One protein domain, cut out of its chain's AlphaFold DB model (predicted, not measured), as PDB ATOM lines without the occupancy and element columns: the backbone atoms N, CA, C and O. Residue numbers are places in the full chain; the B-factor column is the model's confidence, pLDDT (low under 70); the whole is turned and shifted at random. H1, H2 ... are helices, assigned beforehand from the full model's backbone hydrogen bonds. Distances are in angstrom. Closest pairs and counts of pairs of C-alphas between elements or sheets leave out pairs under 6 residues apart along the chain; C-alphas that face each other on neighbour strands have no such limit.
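This is residues 20 to 147 of the 200 residues of an uncharacterized protein of Desulfuromonadales bacterium C00003096 (UniProt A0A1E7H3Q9). One very long helix, H4, makes the long axis; H1 and H5 pack on the part of it near its last residue to form a splayed cluster of three, and H3 folds alongside the part nearer its first residue as the other arm of a helical hairpin. H4 and H5 diverge as a V from the tight turn that joins them, H1 crosses near that turn, and the short helix H2 packs on both H4 and H5. The printed part has 128 residues with five named helices, H1 to H5 in order, and no named strand; its class is all helix. The whole is only just loose, close to extended, with a radius of gyration of the C-alphas of 20.7 A, and it spans 72 by 34 by 19 A.

Start with H1, residues 20 to 39, which touches residues 102 to 115 of H4, residues 73 to 116; look at the closest C-alphas, Phe 26 and Gly 110, 4.2 A apart. These two run opposite ways at a steep tilt of 43 degrees. H1 also touches residues 120 to 132 of H5, residues 120 to 147, the closest C-alphas being those of Gly 29 and Gly 127, 4.0 A apart; they run the same way at a shallow tilt of 34.9 degrees, only just short of steep. Next comes H2, residues 42 to 46, which meets H1 only through their link. H2 touches H4 at Met 46 and Ile 98, their closest C-alphas, 5.7 A apart, and H5 at Leu 45 and Gly 138, 6.3 A apart. Then H3, residues 50 to 66, forms a hairpin with H4: opposite ways, a shallow tilt of 13 degrees, closest C-alphas Ala 66 and Thr 79, 6.6 A apart. H3 is apart from H1, H2 and H5. H4 touches four helices and is the hub. H4 and H5 form a second hairpin, opposite ways at a steep tilt of 40 degrees, with the C-alphas of Gly 109 and Gly 127 closest, 4.3 A apart. H1, H4 and H5 are an up and down bundle, each running against the one before it in the chain. In all five helices every O i to N i+4 pair is within hydrogen-bond range.

Find C-alpha 20 at (71.952, 79.084, 120.501); from there H1 runs 29.0 A to C-alpha 39. H2 has five residues, and H3 runs 24.4 A from C-alpha 50. Find C-alpha 73 at (77.609, 65.846, 55.814), where H4 begins its 64.0 A. H5 runs 40.8 A and ends at C-alpha 147, (100.288, 88.337, 82.751).

The two C-alphas farthest apart are those of Glu 71 and Asp 118, 71.7 A. The printed part has no cut; no link is long, and residues 69 to 74 stand free. The mean pLDDT of the printed part is 77.7, and residues 43 to 55, 69 to 71 and 136 to 147 are under 70.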
ATOM      1  N   LEU A  20      72.864  78.165 121.178       83.75
ATOM      2  CA  LEU A  20      71.952  79.084 120.501       83.75
ATOM      3  C   LEU A  20      72.719  80.281 119.929       83.75
ATOM      4  O   LEU A  20      72.529  80.642 118.767       83.75
ATOM      5  N   ILE A  21      73.627  80.853 120.724       82.19
ATOM      6  CA  ILE A  21      74.489  81.963 120.301       82.19
ATOM      7  C   ILE A  21      75.392  81.511 119.150       82.19
ATOM      8  O   ILE A  21      75.497  82.209 118.140       82.19
ATOM      9  N   GLY A  22      75.956  80.304 119.242       81.12
ATOM     10  CA  GLY A  22      76.777  79.735 118.176       81.12
ATOM     11  C   GLY A  22      76.038  79.582 116.840       81.12
ATOM     12  O   GLY A  22      76.590  79.934 115.797       81.12
ATOM     13  N   ILE A  23      74.778  79.127 116.859       86.12
ATOM     14  CA  ILE A  23      73.923  79.015 115.660       86.12
ATOM     15  C   ILE A  23      73.601  80.397 115.070       86.12
ATOM     16  O   ILE A  23      73.591  80.564 113.844       86.12
ATOM     17  N   ILE A  24      73.350  81.397 115.919       86.88
ATOM     18  CA  ILE A  24      73.089  82.773 115.473       86.88
ATOM     19  C   ILE A  24      74.336  83.345 114.790       86.88
ATOM     20  O   ILE A  24      74.237  83.850 113.671       86.88
ATOM     21  N   PHE A  25      75.514  83.212 115.402       88.31
ATOM     22  CA  PHE A  25      76.774  83.682 114.818       88.31
ATOM     23  C   PHE A  25      77.140  82.936 113.538       88.31
ATOM     24  O   PHE A  25      77.559  83.569 112.572       88.31
ATOM     25  N   PHE A  26      76.881  81.631 113.476       87.50
ATOM     26  CA  PHE A  26      77.053  80.839 112.259       87.50
ATOM     27  C   PHE A  26      76.215  81.393 111.101       87.50
ATOM     28  O   PHE A  26      76.714  81.622 109.998       87.50
ATOM     29  N   SER A  27      74.934  81.654 111.371       89.50
ATOM     30  CA  SER A  27      73.988  82.172 110.379       89.50
ATOM     31  C   SER A  27      74.364  83.583 109.920       89.50
ATOM     32  O   SER A  27      74.296  83.888 108.730       89.50
ATOM     33  N   LEU A  28      74.811  84.434 110.848       88.50
ATOM     34  CA  LEU A  28      75.312  85.775 110.542       88.50
ATOM     35  C   LEU A  28      76.613  85.735 109.730       88.50
ATOM     36  O   LEU A  28      76.757  86.514 108.789       88.50
ATOM     37  N   GLY A  29      77.514  84.797 110.028       86.19
ATOM     38  CA  GLY A  29      78.727  84.552 109.251       86.19
ATOM     39  C   GLY A  29      78.431  84.120 107.819       86.19
ATOM     40  O   GLY A  29      78.978  84.693 106.876       86.19
ATOM     41  N   ILE A  30      77.491  83.187 107.632       89.38
ATOM     42  CA  ILE A  30      76.992  82.824 106.297       89.38
ATOM     43  C   ILE A  30      76.405  84.053 105.592       89.38
ATOM     44  O   ILE A  30      76.679  84.270 104.414       89.38
ATOM     45  N   GLY A  31      75.620  84.871 106.299       87.69
ATOM     46  CA  GLY A  31      75.054  86.110 105.763       87.69
ATOM     47  C   GLY A  31      76.125  87.083 105.264       87.69
ATOM     48  O   GLY A  31      76.046  87.558 104.132       87.69
ATOM     49  N   GLY A  32      77.160  87.329 106.071       83.38
ATOM     50  CA  GLY A  32      78.306  88.159 105.693       83.38
ATOM     51  C   GLY A  32      79.065  87.608 104.487       83.38
ATOM     52  O   GLY A  32      79.360  88.346 103.546       83.38
ATOM     53  N   ALA A  33      79.309  86.298 104.465       85.81
ATOM     54  CA  ALA A  33      79.949  85.622 103.344       85.81
ATOM     55  C   ALA A  33      79.110  85.734 102.055       85.81
ATOM     56  O   ALA A  33      79.644  86.069 100.998       85.81
ATOM     57  N   MET A  34      77.786  85.549 102.131       85.69
ATOM     58  CA  MET A  34      76.880  85.697 100.986       85.69
ATOM     59  C   MET A  34      76.899  87.108 100.395       85.69
ATOM     60  O   MET A  34      76.884  87.242  99.173       85.69
ATOM     61  N   ILE A  35      76.966  88.153 101.229       85.56
ATOM     62  CA  ILE A  35      77.068  89.543 100.755       85.56
ATOM     63  C   ILE A  35      78.315  89.711  99.881       85.56
ATOM     64  O   ILE A  35      78.240  90.286  98.799       85.56
ATOM     65  N   VAL A  36      79.451  89.162 100.311       84.00
ATOM     66  CA  VAL A  36      80.703  89.254  99.549       84.00
ATOM     67  C   VAL A  36      80.690  88.365  98.308       84.00
ATOM     68  O   VAL A  36      81.230  88.769  97.281       84.00
ATOM     69  N   VAL A  37      80.052  87.193  98.356       81.69
ATOM     70  CA  VAL A  37      79.851  86.355  97.161       81.69
ATOM     71  C   VAL A  37      78.980  87.066  96.126       81.69
ATOM     72  O   VAL A  37      79.272  86.987  94.939       81.69
ATOM     73  N   TYR A  38      77.934  87.771  96.560       82.56
ATOM     74  CA  TYR A  38      77.023  88.492  95.672       82.56
ATOM     75  C   TYR A  38      77.646  89.763  95.082       82.56
ATOM     76  O   TYR A  38      77.435  90.068  93.911       82.56
ATOM     77  N   LEU A  39      78.405  90.514  95.888       81.31
ATOM     78  CA  LEU A  39      79.077  91.740  95.445       81.31
ATOM     79  C   LEU A  39      80.376  91.468  94.681       81.31
ATOM     80  O   LEU A  39      80.795  92.286  93.864       81.31
ATOM     81  N   GLY A  40      81.042  90.354  94.973       70.69
ATOM     82  CA  GLY A  40      82.270  89.951  94.308       70.69
ATOM     83  C   GLY A  40      81.985  89.176  93.026       70.69
ATOM     84  O   GLY A  40      81.065  88.369  92.962       70.69
ATOM     85  N   ASP A  41      82.837  89.350  92.017       70.12
ATOM     86  CA  ASP A  41      82.840  88.577  90.766       70.12
ATOM     87  C   ASP A  41      83.288  87.107  90.982       70.12
ATOM     88  O   ASP A  41      84.120  86.561  90.253       70.12
ATOM     89  N   TRP A  42      82.752  86.430  91.999       70.19
ATOM     90  CA  TRP A  42      83.124  85.069  92.385       70.19
ATOM     91  C   TRP A  42      82.921  84.070  91.261       70.19
ATOM     92  O   TRP A  42      83.733  83.172  91.074       70.19
ATOM     93  N   GLU A  43      81.913  84.269  90.421       65.06
ATOM     94  CA  GLU A  43      81.715  83.419  89.254       65.06
ATOM     95  C   GLU A  43      82.952  83.384  88.332       65.06
ATOM     96  O   GLU A  43      83.262  82.344  87.752       65.06
ATOM     97  N   LYS A  44      83.714  84.483  88.234       65.50
ATOM     98  CA  LYS A  44      84.947  84.537  87.429       65.50
ATOM     99  C   LYS A  44      86.097  83.765  88.073       65.50
ATOM    100  O   LYS A  44      86.877  83.160  87.343       65.50
ATOM    101  N   LEU A  45      86.173  83.755  89.403       65.19
ATOM    102  CA  LEU A  45      87.172  82.993  90.157       65.19
ATOM    103  C   LEU A  45      86.945  81.487  90.045       65.19
ATOM    104  O   LEU A  45      87.873  80.723  89.804       65.19
ATOM    105  N   MET A  46      85.687  81.074  90.160       65.12
ATOM    106  CA  MET A  46      85.314  79.664  90.278       65.12
ATOM    107  C   MET A  46      85.181  78.965  88.917       65.12
ATOM    108  O   MET A  46      85.262  77.743  88.808       65.12
ATOM    109  N   ARG A  47      85.027  79.729  87.824       61.38
ATOM    110  CA  ARG A  47      84.975  79.190  86.453       61.38
ATOM    111  C   ARG A  47      86.306  78.615  85.946       61.38
ATOM    112  O   ARG A  47      86.283  77.996  84.882       61.38
ATOM    113  N   ARG A  48      87.424  78.812  86.658       60.16
ATOM    114  CA  ARG A  48      88.791  78.440  86.241       60.16
ATOM    115  C   ARG A  48      89.406  77.279  87.038       60.16
ATOM    116  O   ARG A  48      90.623  77.191  87.156       60.16
ATOM    117  N   SER A  49      88.606  76.354  87.573       63.22
ATOM    118  CA  SER A  49      89.195  75.133  88.138       63.22
ATOM    119  C   SER A  49      89.904  74.324  87.039       63.22
ATOM    120  O   SER A  49      89.410  74.226  85.915       63.22
ATOM    121  N   VAL A  50      91.076  73.756  87.355       59.50
ATOM    122  CA  VAL A  50      91.975  73.061  86.403       59.50
ATOM    123  C   VAL A  50      91.222  72.044  85.534       59.50
ATOM    124  O   VAL A  50      91.394  72.008  84.320       59.50
ATOM    125  N   ARG A  51      90.282  71.300  86.131       61.03
ATOM    126  CA  ARG A  51      89.435  70.327  85.425       61.03
ATOM    127  C   ARG A  51      88.492  70.970  84.393       61.03
ATOM    128  O   ARG A  51      88.253  70.380  83.347       61.03
ATOM    129  N   ILE A  52      87.939  72.155  84.664       68.56
ATOM    130  CA  ILE A  52      87.076  72.875  83.707       68.56
ATOM    131  C   ILE A  52      87.919  73.383  82.530       68.56
ATOM    132  O   ILE A  52      87.469  73.301  81.390       68.56
ATOM    133  N   VAL A  53      89.141  73.859  82.795       69.50
ATOM    134  CA  VAL A  53      90.070  74.336  81.758       69.50
ATOM    135  C   VAL A  53      90.479  73.198  80.817       69.50
ATOM    136  O   VAL A  53      90.388  73.363  79.603       69.50
ATOM    137  N   GLU A  54      90.824  72.024  81.354       69.19
ATOM    138  CA  GLU A  54      91.158  70.835  80.553       69.19
ATOM    139  C   GLU A  54      90.006  70.411  79.625       69.19
ATOM    140  O   GLU A  54      90.213  70.129  78.443       69.19
ATOM    141  N   ILE A  55      88.770  70.402  80.134       69.19
ATOM    142  CA  ILE A  55      87.592  70.032  79.335       69.19
ATOM    143  C   ILE A  55      87.283  71.107  78.278       69.19
ATOM    144  O   ILE A  55      86.911  70.778  77.150       69.19
ATOM    145  N   GLU A  56      87.452  72.395  78.601       75.69
ATOM    146  CA  GLU A  56      87.323  73.478  77.617       75.69
ATOM    147  C   GLU A  56      88.355  73.359  76.490       75.69
ATOM    148  O   GLU A  56      88.028  73.622  75.326       75.69
ATOM    149  N   GLU A  57      89.580  72.950  76.811       77.44
ATOM    150  CA  GLU A  57      90.652  72.760  75.840       77.44
ATOM    151  C   GLU A  57      90.389  71.560  74.919       77.44
ATOM    152  O   GLU A  57      90.473  71.711  73.696       77.44
ATOM    153  N   ASP A  58      89.922  70.429  75.458       76.50
ATOM    154  CA  ASP A  58      89.496  69.268  74.659       76.50
ATOM    155  C   ASP A  58      88.330  69.624  73.711       76.50
ATOM    156  O   ASP A  58      88.345  69.304  72.518       76.50
ATOM    157  N   ILE A  59      87.340  70.393  74.185       80.25
ATOM    158  CA  ILE A  59      86.240  70.892  73.337       80.25
ATOM    159  C   ILE A  59      86.766  71.845  72.255       80.25
ATOM    160  O   ILE A  59      86.308  71.801  71.105       80.25
ATOM    161  N   ARG A  60      87.728  72.714  72.585       81.94
ATOM    162  CA  ARG A  60      88.348  73.636  71.624       81.94
ATOM    163  C   ARG A  60      89.112  72.870  70.544       81.94
ATOM    164  O   ARG A  60      88.989  73.212  69.364       81.94
ATOM    165  N   GLU A  61      89.849  71.825  70.905       81.25
ATOM    166  CA  GLU A  61      90.503  70.938  69.944       81.25
ATOM    167  C   GLU A  61      89.500  70.208  69.049       81.25
ATOM    168  O   GLU A  61      89.659  70.198  67.823       81.25
ATOM    169  N   LYS A  62      88.435  69.646  69.631       79.25
ATOM    170  CA  LYS A  62      87.356  68.981  68.885       79.25
ATOM    171  C   LYS A  62      86.693  69.933  67.887       79.25
ATOM    172  O   LYS A  62      86.509  69.555  66.730       79.25
ATOM    173  N   LYS A  63      86.443  71.195  68.264       80.12
ATOM    174  CA  LYS A  63      85.949  72.242  67.345       80.12
ATOM    175  C   LYS A  63      86.929  72.544  66.212       80.12
ATOM    176  O   LYS A  63      86.510  72.647  65.061       80.12
ATOM    177  N   LYS A  64      88.236  72.634  66.494       82.44
ATOM    178  CA  LYS A  64      89.267  72.820  65.451       82.44
ATOM    179  C   LYS A  64      89.292  71.654  64.456       82.44
ATOM    180  O   LYS A  64      89.462  71.882  63.261       82.44
ATOM    181  N   ARG A  65      89.108  70.415  64.927       76.81
ATOM    182  CA  ARG A  65      89.024  69.219  64.066       76.81
ATOM    183  C   ARG A  65      87.723  69.184  63.256       76.81
ATOM    184  O   ARG A  65      87.762  68.783  62.097       76.81
ATOM    185  N   ALA A  66      86.610  69.635  63.834       71.44
ATOM    186  CA  ALA A  66      85.304  69.700  63.174       71.44
ATOM    187  C   ALA A  66      85.217  70.789  62.090       71.44
ATOM    188  O   ALA A  66      84.532  70.592  61.092       71.44
ATOM    189  N   ASN A  67      85.940  71.903  62.251       74.38
ATOM    190  CA  ASN A  67      85.994  72.991  61.266       74.38
ATOM    191  C   ASN A  67      86.839  72.675  60.019       74.38
ATOM    192  O   ASN A  67      86.857  73.477  59.085       74.38
ATOM    193  N   LYS A  68      87.543  71.537  59.971       78.50
ATOM    194  CA  LYS A  68      88.176  71.089  58.727       78.50
ATOM    195  C   LYS A  68      87.076  70.598  57.777       78.50
ATOM    196  O   LYS A  68      86.259  69.782  58.207       78.50
ATOM    197  N   PRO A  69      87.026  71.072  56.519       60.88
ATOM    198  CA  PRO A  69      85.982  70.676  55.582       60.88
ATOM    199  C   PRO A  69      86.019  69.157  55.396       60.88
ATOM    200  O   PRO A  69      87.025  68.601  54.958       60.88
ATOM    201  N   LYS A  70      84.932  68.486  55.783       63.72
ATOM    202  CA  LYS A  70      84.712  67.058  55.544       63.72
ATOM    203  C   LYS A  70      83.745  66.907  54.373       63.72
ATOM    204  O   LYS A  70      82.742  67.613  54.317       63.72
ATOM    205  N   GLU A  71      84.035  65.977  53.465       63.53
ATOM    206  CA  GLU A  71      83.172  65.667  52.311       63.53
ATOM    207  C   GLU A  71      81.827  65.043  52.724       63.53
ATOM    208  O   GLU A  71      80.839  65.168  52.002       63.53
ATOM    209  N   ASP A  72      81.757  64.427  53.908       73.94
ATOM    210  CA  ASP A  72      80.555  63.771  54.419       73.94
ATOM    211  C   ASP A  72      79.768  64.653  55.413       73.94
ATOM    212  O   ASP A  72      80.205  64.931  56.537       73.94
ATOM    213  N   LYS A  73      78.557  65.058  55.003       70.75
ATOM    214  CA  LYS A  73      77.609  65.846  55.814       70.75
ATOM    215  C   LYS A  73      77.101  65.082  57.042       70.75
ATOM    216  O   LYS A  73      76.757  65.714  58.043       70.75
ATOM    217  N   THR A  74      77.055  63.752  56.979       72.81
ATOM    218  CA  THR A  74      76.578  62.886  58.070       72.81
ATOM    219  C   THR A  74      77.602  62.851  59.205       72.81
ATOM    220  O   THR A  74      77.270  63.223  60.332       72.81
ATOM    221  N   SER A  75      78.879  62.593  58.888       71.50
ATOM    222  CA  SER A  75      79.998  62.700  59.842       71.50
ATOM    223  C   SER A  75      80.125  64.092  60.479       71.50
ATOM    224  O   SER A  75      80.493  64.219  61.652       71.50
ATOM    225  N   TYR A  76      79.816  65.159  59.734       74.00
ATOM    226  CA  TYR A  76      79.843  66.526  60.262       74.00
ATOM    227  C   TYR A  76      78.790  66.735  61.359       74.00
ATOM    228  O   TYR A  76      79.114  67.240  62.435       74.00
ATOM    229  N   ARG A  77      77.546  66.299  61.125       77.81
ATOM    230  CA  ARG A  77      76.444  66.453  62.084       77.81
ATOM    231  C   ARG A  77      76.681  65.663  63.373       77.81
ATOM    232  O   ARG A  77      76.527  66.227  64.451       77.81
ATOM    233  N   GLU A  78      77.145  64.420  63.269       81.44
ATOM    234  CA  GLU A  78      77.488  63.592  64.436       81.44
ATOM    235  C   GLU A  78      78.620  64.206  65.275       81.44
ATOM    236  O   GLU A  78      78.566  64.197  66.506       81.44
ATOM    237  N   THR A  79      79.625  64.805  64.621       79.50
ATOM    238  CA  THR A  79      80.727  65.490  65.320       79.50
ATOM    239  C   THR A  79      80.208  66.685  66.132       79.50
ATOM    240  O   THR A  79      80.628  66.885  67.270       79.50
ATOM    241  N   TRP A  80      79.277  67.469  65.580       77.25
ATOM    242  CA  TRP A  80      78.674  68.605  66.286       77.25
ATOM    243  C   TRP A  80      77.714  68.185  67.401       77.25
ATOM    244  O   TRP A  80      77.689  68.829  68.448       77.25
ATOM    245  N   GLU A  81      76.967  67.094  67.229       84.44
ATOM    246  CA  GLU A  81      76.118  66.539  68.292       84.44
ATOM    247  C   GLU A  81      76.949  66.035  69.486       84.44
ATOM    248  O   GLU A  81      76.570  66.266  70.637       84.44
ATOM    249  N   LEU A  82      78.114  65.425  69.233       81.88
ATOM    250  CA  LEU A  82      79.080  65.061  70.278       81.88
ATOM    251  C   LEU A  82      79.637  66.295  70.999       81.88
ATOM    252  O   LEU A  82      79.656  66.320  72.227       81.88
ATOM    253  N   ILE A  83      80.026  67.338  70.255       82.56
ATOM    254  CA  ILE A  83      80.512  68.600  70.839       82.56
ATOM    255  C   ILE A  83      79.439  69.240  71.727       82.56
ATOM    256  O   ILE A  83      79.752  69.654  72.840       82.56
ATOM    257  N   ASN A  84      78.183  69.293  71.277       86.06
ATOM    258  CA  ASN A  84      77.091  69.867  72.065       86.06
ATOM    259  C   ASN A  84      76.849  69.074  73.357       86.06
ATOM    260  O   ASN A  84      76.696  69.664  74.422       86.06
ATOM    261  N   ARG A  85      76.882  67.737  73.291       86.06
ATOM    262  CA  ARG A  85      76.740  66.885  74.479       86.06
ATOM    263  C   ARG A  85      77.883  67.095  75.475       86.06
ATOM    264  O   ARG A  85      77.632  67.135  76.681       86.06
ATOM    265  N   ASP A  86      79.113  67.235  74.983       80.50
ATOM    266  CA  ASP A  86      80.285  67.524  75.813       80.50
ATOM    267  C   ASP A  86      80.185  68.924  76.447       80.50
ATOM    268  O   ASP A  86      80.498  69.082  77.627       80.50
ATOM    269  N   GLN A  87      79.664  69.922  75.721       83.31
ATOM    270  CA  GLN A  87      79.382  71.258  76.262       83.31
ATOM    271  C   GLN A  87      78.304  71.229  77.356       83.31
ATOM    272  O   GLN A  87      78.513  71.794  78.426       83.31
ATOM    273  N   ASP A  88      77.198  70.511  77.151       86.56
ATOM    274  CA  ASP A  88      76.139  70.366  78.163       86.56
ATOM    275  C   ASP A  88      76.625  69.627  79.419       86.56
ATOM    276  O   ASP A  88      76.126  69.837  80.534       86.56
ATOM    277  N   ARG A  89      77.571  68.694  79.252       81.06
ATOM    278  CA  ARG A  89      78.214  68.010  80.375       81.06
ATOM    279  C   ARG A  89      79.132  68.966  81.127       81.06
ATOM    280  O   ARG A  89      79.023  69.050  82.349       81.06
ATOM    281  N   LEU A  90      79.955  69.725  80.405       78.94
ATOM    282  CA  LEU A  90      80.825  70.752  80.973       78.94
ATOM    283  C   LEU A  90      80.020  71.794  81.759       78.94
ATOM    284  O   LEU A  90      80.387  72.117  82.885       78.94
ATOM    285  N   ASP A  91      78.905  72.285  81.221       82.50
ATOM    286  CA  ASP A  91      78.080  73.288  81.899       82.50
ATOM    287  C   ASP A  91      77.462  72.751  83.196       82.50
ATOM    288  O   ASP A  91      77.358  73.477  84.191       82.50
ATOM    289  N   ARG A  92      77.091  71.467  83.225       83.31
ATOM    290  CA  ARG A  92      76.628  70.803  84.452       83.31
ATOM    291  C   ARG A  92      77.746  70.633  85.471       83.31
ATOM    292  O   ARG A  92      77.537  70.965  86.636       83.31
ATOM    293  N   GLU A  93      78.918  70.164  85.047       77.00
ATOM    294  CA  GLU A  93      80.085  70.027  85.926       77.00
ATOM    295  C   GLU A  93      80.527  71.388  86.482       77.00
ATOM    296  O   GLU A  93      80.791  71.513  87.676       77.00
ATOM    297  N   ARG A  94      80.511  72.439  85.654       78.06
ATOM    298  CA  ARG A  94      80.794  73.821  86.055       78.06
ATOM    299  C   ARG A  94      79.806  74.307  87.107       78.06
ATOM    300  O   ARG A  94      80.233  74.785  88.153       78.06
ATOM    301  N   LYS A  95      78.498  74.162  86.874       80.31
ATOM    302  CA  LYS A  95      77.478  74.554  87.862       80.31
ATOM    303  C   LYS A  95      77.631  73.783  89.168       80.31
ATOM    304  O   LYS A  95      77.522  74.387  90.232       80.31
ATOM    305  N   PHE A  96      77.899  72.482  89.095       80.69
ATOM    306  CA  PHE A  96      78.089  71.647  90.276       80.69
ATOM    307  C   PHE A  96      79.314  72.080  91.089       80.69
ATOM    308  O   PHE A  96      79.177  72.326  92.284       80.69
ATOM    309  N   ASN A  97      80.472  72.251  90.443       75.75
ATOM    310  CA  ASN A  97      81.703  72.674  91.114       75.75
ATOM    311  C   ASN A  97      81.554  74.068  91.734       75.75
ATOM    312  O   ASN A  97      81.818  74.224  92.920       75.75
ATOM    313  N   ILE A  98      81.018  75.039  90.985       79.62
ATOM    314  CA  ILE A  98      80.765  76.392  91.503       79.62
ATOM    315  C   ILE A  98      79.845  76.334  92.728       79.62
ATOM    316  O   ILE A  98      80.121  76.969  93.742       79.62
ATOM    317  N   THR A  99      78.763  75.554  92.659       81.19
ATOM    318  CA  THR A  99      77.814  75.441  93.776       81.19
ATOM    319  C   THR A  99      78.470  74.808  95.001       81.19
ATOM    320  O   THR A  99      78.299  75.310  96.113       81.19
ATOM    321  N   LEU A 100      79.228  73.723  94.815       81.94
ATOM    322  CA  LEU A 100      79.889  73.005  95.902       81.94
ATOM    323  C   LEU A 100      80.932  73.882  96.587       81.94
ATOM    324  O   LEU A 100      80.966  73.958  97.813       81.94
ATOM    325  N   GLU A 101      81.748  74.575  95.804       80.25
ATOM    326  CA  GLU A 101      82.792  75.430  96.339       80.25
ATOM    327  C   GLU A 101      82.200  76.663  97.044       80.25
ATOM    328  O   GLU A 101      82.601  76.950  98.170       80.25
ATOM    329  N   ILE A 102      81.188  77.338  96.473       83.06
ATOM    330  CA  ILE A 102      80.460  78.424  97.165       83.06
ATOM    331  C   ILE A 102      79.878  77.915  98.488       83.06
ATOM    332  O   ILE A 102      80.040  78.563  99.518       83.06
ATOM    333  N   THR A 103      79.239  76.744  98.484       85.88
ATOM    334  CA  THR A 103      78.664  76.159  99.704       85.88
ATOM    335  C   THR A 103      79.739  75.912 100.759       85.88
ATOM    336  O   THR A 103      79.549  76.263 101.922       85.88
ATOM    337  N   LEU A 104      80.889  75.362 100.364       83.25
ATOM    338  CA  LEU A 104      82.014  75.143 101.266       83.25
ATOM    339  C   LEU A 104      82.538  76.468 101.841       83.25
ATOM    340  O   LEU A 104      82.780  76.559 103.043       83.25
ATOM    341  N   TYR A 105      82.650  77.513 101.018       81.75
ATOM    342  CA  TYR A 105      83.094  78.832 101.472       81.75
ATOM    343  C   TYR A 105      82.125  79.480 102.459       81.75
ATOM    344  O   TYR A 105      82.573  80.033 103.464       81.75
ATOM    345  N   LEU A 106      80.817  79.378 102.217       85.62
ATOM    346  CA  LEU A 106      79.799  79.867 103.148       85.62
ATOM    347  C   LEU A 106      79.864  79.117 104.481       85.62
ATOM    348  O   LEU A 106      79.825  79.748 105.535       85.62
ATOM    349  N   LEU A 107      80.023  77.789 104.447       86.94
ATOM    350  CA  LEU A 107      80.160  76.976 105.656       86.94
ATOM    351  C   LEU A 107      81.397  77.365 106.468       86.94
ATOM    352  O   LEU A 107      81.294  77.536 107.680       86.94
ATOM    353  N   ILE A 108      82.547  77.551 105.814       86.25
ATOM    354  CA  ILE A 108      83.765  77.989 106.503       86.25
ATOM    355  C   ILE A 108      83.562  79.390 107.090       86.25
ATOM    356  O   ILE A 108      83.884  79.597 108.253       86.25
ATOM    357  N   GLY A 109      82.974  80.327 106.337       82.94
ATOM    358  CA  GLY A 109      82.660  81.671 106.834       82.94
ATOM    359  C   GLY A 109      81.747  81.652 108.066       82.94
ATOM    360  O   GLY A 109      81.995  82.377 109.027       82.94
ATOM    361  N   GLY A 110      80.748  80.766 108.079       82.81
ATOM    362  CA  GLY A 110      79.899  80.517 109.243       82.81
ATOM    363  C   GLY A 110      80.681  79.976 110.441       82.81
ATOM    364  O   GLY A 110      80.563  80.517 111.535       82.81
ATOM    365  N   VAL A 111      81.517  78.948 110.249       85.88
ATOM    366  CA  VAL A 111      82.336  78.366 111.332       85.88
ATOM    367  C   VAL A 111      83.312  79.394 111.905       85.88
ATOM    368  O   VAL A 111      83.431  79.515 113.122       85.88
ATOM    369  N   VAL A 112      83.985  80.162 111.046       84.56
ATOM    370  CA  VAL A 112      84.919  81.219 111.461       84.56
ATOM    371  C   VAL A 112      84.193  82.273 112.298       84.56
ATOM    372  O   VAL A 112      84.699  82.663 113.349       84.56
ATOM    373  N   ALA A 113      82.990  82.682 111.889       86.31
ATOM    374  CA  ALA A 113      82.168  83.604 112.663       86.31
ATOM    375  C   ALA A 113      81.760  83.025 114.026       86.31
ATOM    376  O   ALA A 113      81.852  83.723 115.028       86.31
ATOM    377  N   THR A 114      81.367  81.752 114.097       84.06
ATOM    378  CA  THR A 114      81.001  81.096 115.364       84.06
ATOM    379  C   THR A 114      82.152  81.031 116.364       84.06
ATOM    380  O   THR A 114      81.905  81.093 117.563       84.06
ATOM    381  N   ILE A 115      83.390  80.874 115.887       84.62
ATOM    382  CA  ILE A 115      84.571  80.716 116.749       84.62
ATOM    383  C   ILE A 115      85.136  82.068 117.188       84.62
ATOM    384  O   ILE A 115      85.621  82.187 118.308       84.62
ATOM    385  N   LEU A 116      85.138  83.060 116.292       84.19
ATOM    386  CA  LEU A 116      85.885  84.304 116.493       84.19
ATOM    387  C   LEU A 116      85.026  85.502 116.890       84.19
ATOM    388  O   LEU A 116      85.582  86.498 117.345       84.19
ATOM    389  N   ALA A 117      83.712  85.457 116.671       86.12
ATOM    390  CA  ALA A 117      82.858  86.597 116.957       86.12
ATOM    391  C   ALA A 117      82.425  86.627 118.422       86.12
ATOM    392  O   ALA A 117      81.834  85.665 118.911       86.12
ATOM    393  N   ASP A 118      82.609  87.779 119.063       86.62
ATOM    394  CA  ASP A 118      82.019  88.078 120.369       86.62
ATOM    395  C   ASP A 118      80.712  88.880 120.215       86.62
ATOM    396  O   ASP A 118      79.897  88.968 121.137       86.62
ATOM    397  N   SER A 119      80.464  89.443 119.026       88.06
ATOM    398  CA  SER A 119      79.254  90.203 118.704       88.06
ATOM    399  C   SER A 119      78.646  89.857 117.339       88.06
ATOM    400  O   SER A 119      79.305  89.374 116.422       88.06
ATOM    401  N   ALA A 120      77.359  90.175 117.163       82.62
ATOM    402  CA  ALA A 120      76.645  89.955 115.902       82.62
ATOM    403  C   ALA A 120      77.274  90.702 114.708       82.62
ATOM    404  O   ALA A 120      77.289  90.185 113.592       82.62
ATOM    405  N   ILE A 121      77.807  91.908 114.937       87.56
ATOM    406  CA  ILE A 121      78.478  92.703 113.897       87.56
ATOM    407  C   ILE A 121      79.790  92.029 113.492       87.56
ATOM    408  O   ILE A 121      80.077  91.904 112.302       87.56
ATOM    409  N   GLU A 122      80.556  91.546 114.470       85.44
ATOM    410  CA  GLU A 122      81.787  90.799 114.217       85.44
ATOM    411  C   GLU A 122      81.516  89.494 113.477       85.44
ATOM    412  O   GLU A 122      82.248  89.182 112.549       85.44
ATOM    413  N   ALA A 123      80.438  88.770 113.793       85.94
ATOM    414  CA  ALA A 123      80.079  87.541 113.083       85.94
ATOM    415  C   ALA A 123      79.888  87.786 111.578       85.94
ATOM    416  O   ALA A 123      80.443  87.065 110.745       85.94
ATOM    417  N   VAL A 124      79.172  88.857 111.218       82.44
ATOM    418  CA  VAL A 124      79.023  89.280 109.818       82.44
ATOM    419  C   VAL A 124      80.372  89.700 109.228       82.44
ATOM    420  O   VAL A 124      80.692  89.313 108.104       82.44
ATOM    421  N   ALA A 125      81.180  90.461 109.972       85.81
ATOM    422  CA  ALA A 125      82.483  90.941 109.516       85.81
ATOM    423  C   ALA A 125      83.498  89.806 109.298       85.81
ATOM    424  O   ALA A 125      84.239  89.848 108.321       85.81
ATOM    425  N   PHE A 126      83.511  88.777 110.145       87.75
ATOM    426  CA  PHE A 126      84.361  87.596 109.995       87.75
ATOM    427  C   PHE A 126      83.941  86.754 108.792       87.75
ATOM    428  O   PHE A 126      84.796  86.372 107.990       87.75
ATOM    429  N   GLY A 127      82.634  86.534 108.620       83.88
ATOM    430  CA  GLY A 127      82.099  85.868 107.435       83.88
ATOM    431  C   GLY A 127      82.469  86.605 106.147       83.88
ATOM    432  O   GLY A 127      83.042  86.018 105.232       83.88
ATOM    433  N   ALA A 128      82.229  87.918 106.105       84.75
ATOM    434  CA  ALA A 128      82.586  88.764 104.970       84.75
ATOM    435  C   ALA A 128      84.107  88.839 104.746       84.75
ATOM    436  O   ALA A 128      84.573  88.767 103.611       84.75
ATOM    437  N   GLY A 129      84.891  88.965 105.815       83.19
ATOM    438  CA  GLY A 129      86.339  89.131 105.770       83.19
ATOM    439  C   GLY A 129      87.055  87.895 105.236       83.19
ATOM    440  O   GLY A 129      87.906  88.021 104.358       83.19
ATOM    441  N   TRP A 130      86.678  86.699 105.697       83.75
ATOM    442  CA  TRP A 130      87.254  85.448 105.198       83.75
ATOM    443  C   TRP A 130      86.940  85.230 103.715       83.75
ATOM    444  O   TRP A 130      87.836  84.938 102.920       83.75
ATOM    445  N   THR A 131      85.681  85.445 103.323       81.94
ATOM    446  CA  THR A 131      85.276  85.383 101.918       81.94
ATOM    447  C   THR A 131      86.043  86.428 101.103       81.94
ATOM    448  O   THR A 131      86.706  86.085 100.129       81.94
ATOM    449  N   GLY A 132      86.075  87.688 101.529       78.06
ATOM    450  CA  GLY A 132      86.790  88.756 100.824       78.06
ATOM    451  C   GLY A 132      88.277  88.460 100.632       78.06
ATOM    452  O   GLY A 132      88.805  88.661  99.539       78.06
ATOM    453  N   LEU A 133      88.932  87.910 101.658       81.12
ATOM    454  CA  LEU A 133      90.337  87.518 101.607       81.12
ATOM    455  C   LEU A 133      90.584  86.498 100.490       81.12
ATOM    456  O   LEU A 133      91.433  86.722  99.630       81.12
ATOM    457  N   ILE A 134      89.796  85.425 100.435       76.81
ATOM    458  CA  ILE A 134      89.924  84.409  99.380       76.81
ATOM    459  C   ILE A 134      89.627  84.997  97.998       76.81
ATOM    460  O   ILE A 134      90.345  84.695  97.046       76.81
ATOM    461  N   GLY A 135      88.622  85.870  97.890       71.38
ATOM    462  CA  GLY A 135      88.304  86.559  96.640       71.38
ATOM    463  C   GLY A 135      89.499  87.351  96.098       71.38
ATOM    464  O   GLY A 135      89.852  87.230  94.927       71.38
ATOM    465  N   VAL A 136      90.184  88.104  96.961       69.62
ATOM    466  CA  VAL A 136      91.374  88.885  96.585       69.62
ATOM    467  C   VAL A 136      92.554  87.982  96.218       69.62
ATOM    468  O   VAL A 136      93.203  88.218  95.197       69.62
ATOM    469  N   PHE A 137      92.826  86.936  97.003       69.44
ATOM    470  CA  PHE A 137      93.918  86.000  96.710       69.44
ATOM    471  C   PHE A 137      93.683  85.220  95.409       69.44
ATOM    472  O   PHE A 137      94.615  85.053  94.621       69.44
ATOM    473  N   GLY A 138      92.443  84.807  95.144       64.62
ATOM    474  CA  GLY A 138      92.066  84.164  93.888       64.62
ATOM    475  C   GLY A 138      92.234  85.093  92.684       64.62
ATOM    476  O   GLY A 138      92.783  84.683  91.664       64.62
ATOM    477  N   LEU A 139      91.821  86.362  92.808       60.00
ATOM    478  CA  LEU A 139      91.903  87.331  91.706       60.00
ATOM    479  C   LEU A 139      93.353  87.696  91.392       60.00
ATOM    480  O   LEU A 139      93.709  87.859  90.225       60.00
ATOM    481  N   LYS A 140      94.194  87.808  92.425       62.75
ATOM    482  CA  LYS A 140      95.611  88.120  92.253       62.75
ATOM    483  C   LYS A 140      96.335  87.005  91.498       62.75
ATOM    484  O   LYS A 140      97.020  87.299  90.523       62.75
ATOM    485  N   LYS A 141      96.102  85.743  91.867       64.88
ATOM    486  CA  LYS A 141      96.674  84.596  91.150       64.88
ATOM    487  C   LYS A 141      96.217  84.545  89.686       64.88
ATOM    488  O   LYS A 141      97.041  84.363  88.797       64.88
ATOM    489  N   ASP A 142      94.932  84.800  89.421       56.38
ATOM    490  CA  ASP A 142      94.405  84.856  88.048       56.38
ATOM    491  C   ASP A 142      95.039  85.989  87.223       56.38
ATOM    492  O   ASP A 142      95.270  85.849  86.021       56.38
ATOM    493  N   SER A 143      95.320  87.129  87.862       58.31
ATOM    494  CA  SER A 143      95.983  88.257  87.209       58.31
ATOM    495  C   SER A 143      97.443  87.961  86.866       58.31
ATOM    496  O   SER A 143      97.893  88.359  85.793       58.31
ATOM    497  N   GLU A 144      98.144  87.222  87.726       63.16
ATOM    498  CA  GLU A 144      99.530  86.791  87.514       63.16
ATOM    499  C   GLU A 144      99.610  85.763  86.372       63.16
ATOM    500  O   GLU A 144     100.359  85.976  85.422       63.16
ATOM    501  N   GLU A 145      98.746  84.741  86.360       60.12
ATOM    502  CA  GLU A 145      98.692  83.756  85.262       60.12
ATOM    503  C   GLU A 145      98.334  84.407  83.910       60.12
ATOM    504  O   GLU A 145      98.866  84.044  82.861       60.12
ATOM    505  N   ARG A 146      97.451  85.418  83.894       55.59
ATOM    506  CA  ARG A 146      97.139  86.169  82.662       55.59
ATOM    507  C   ARG A 146      98.284  87.060  82.192       55.59
ATOM    508  O   ARG A 146      98.359  87.331  80.992       55.59
ATOM    509  N   ALA A 147      99.102  87.571  83.108       55.66
ATOM    510  CA  ALA A 147     100.288  88.337  82.751       55.66
ATOM    511  C   ALA A 147     101.320  87.420  82.084       55.66
ATOM    512  O   ALA A 147     101.805  87.751  81.006       55.66
TER     513      ALA A 147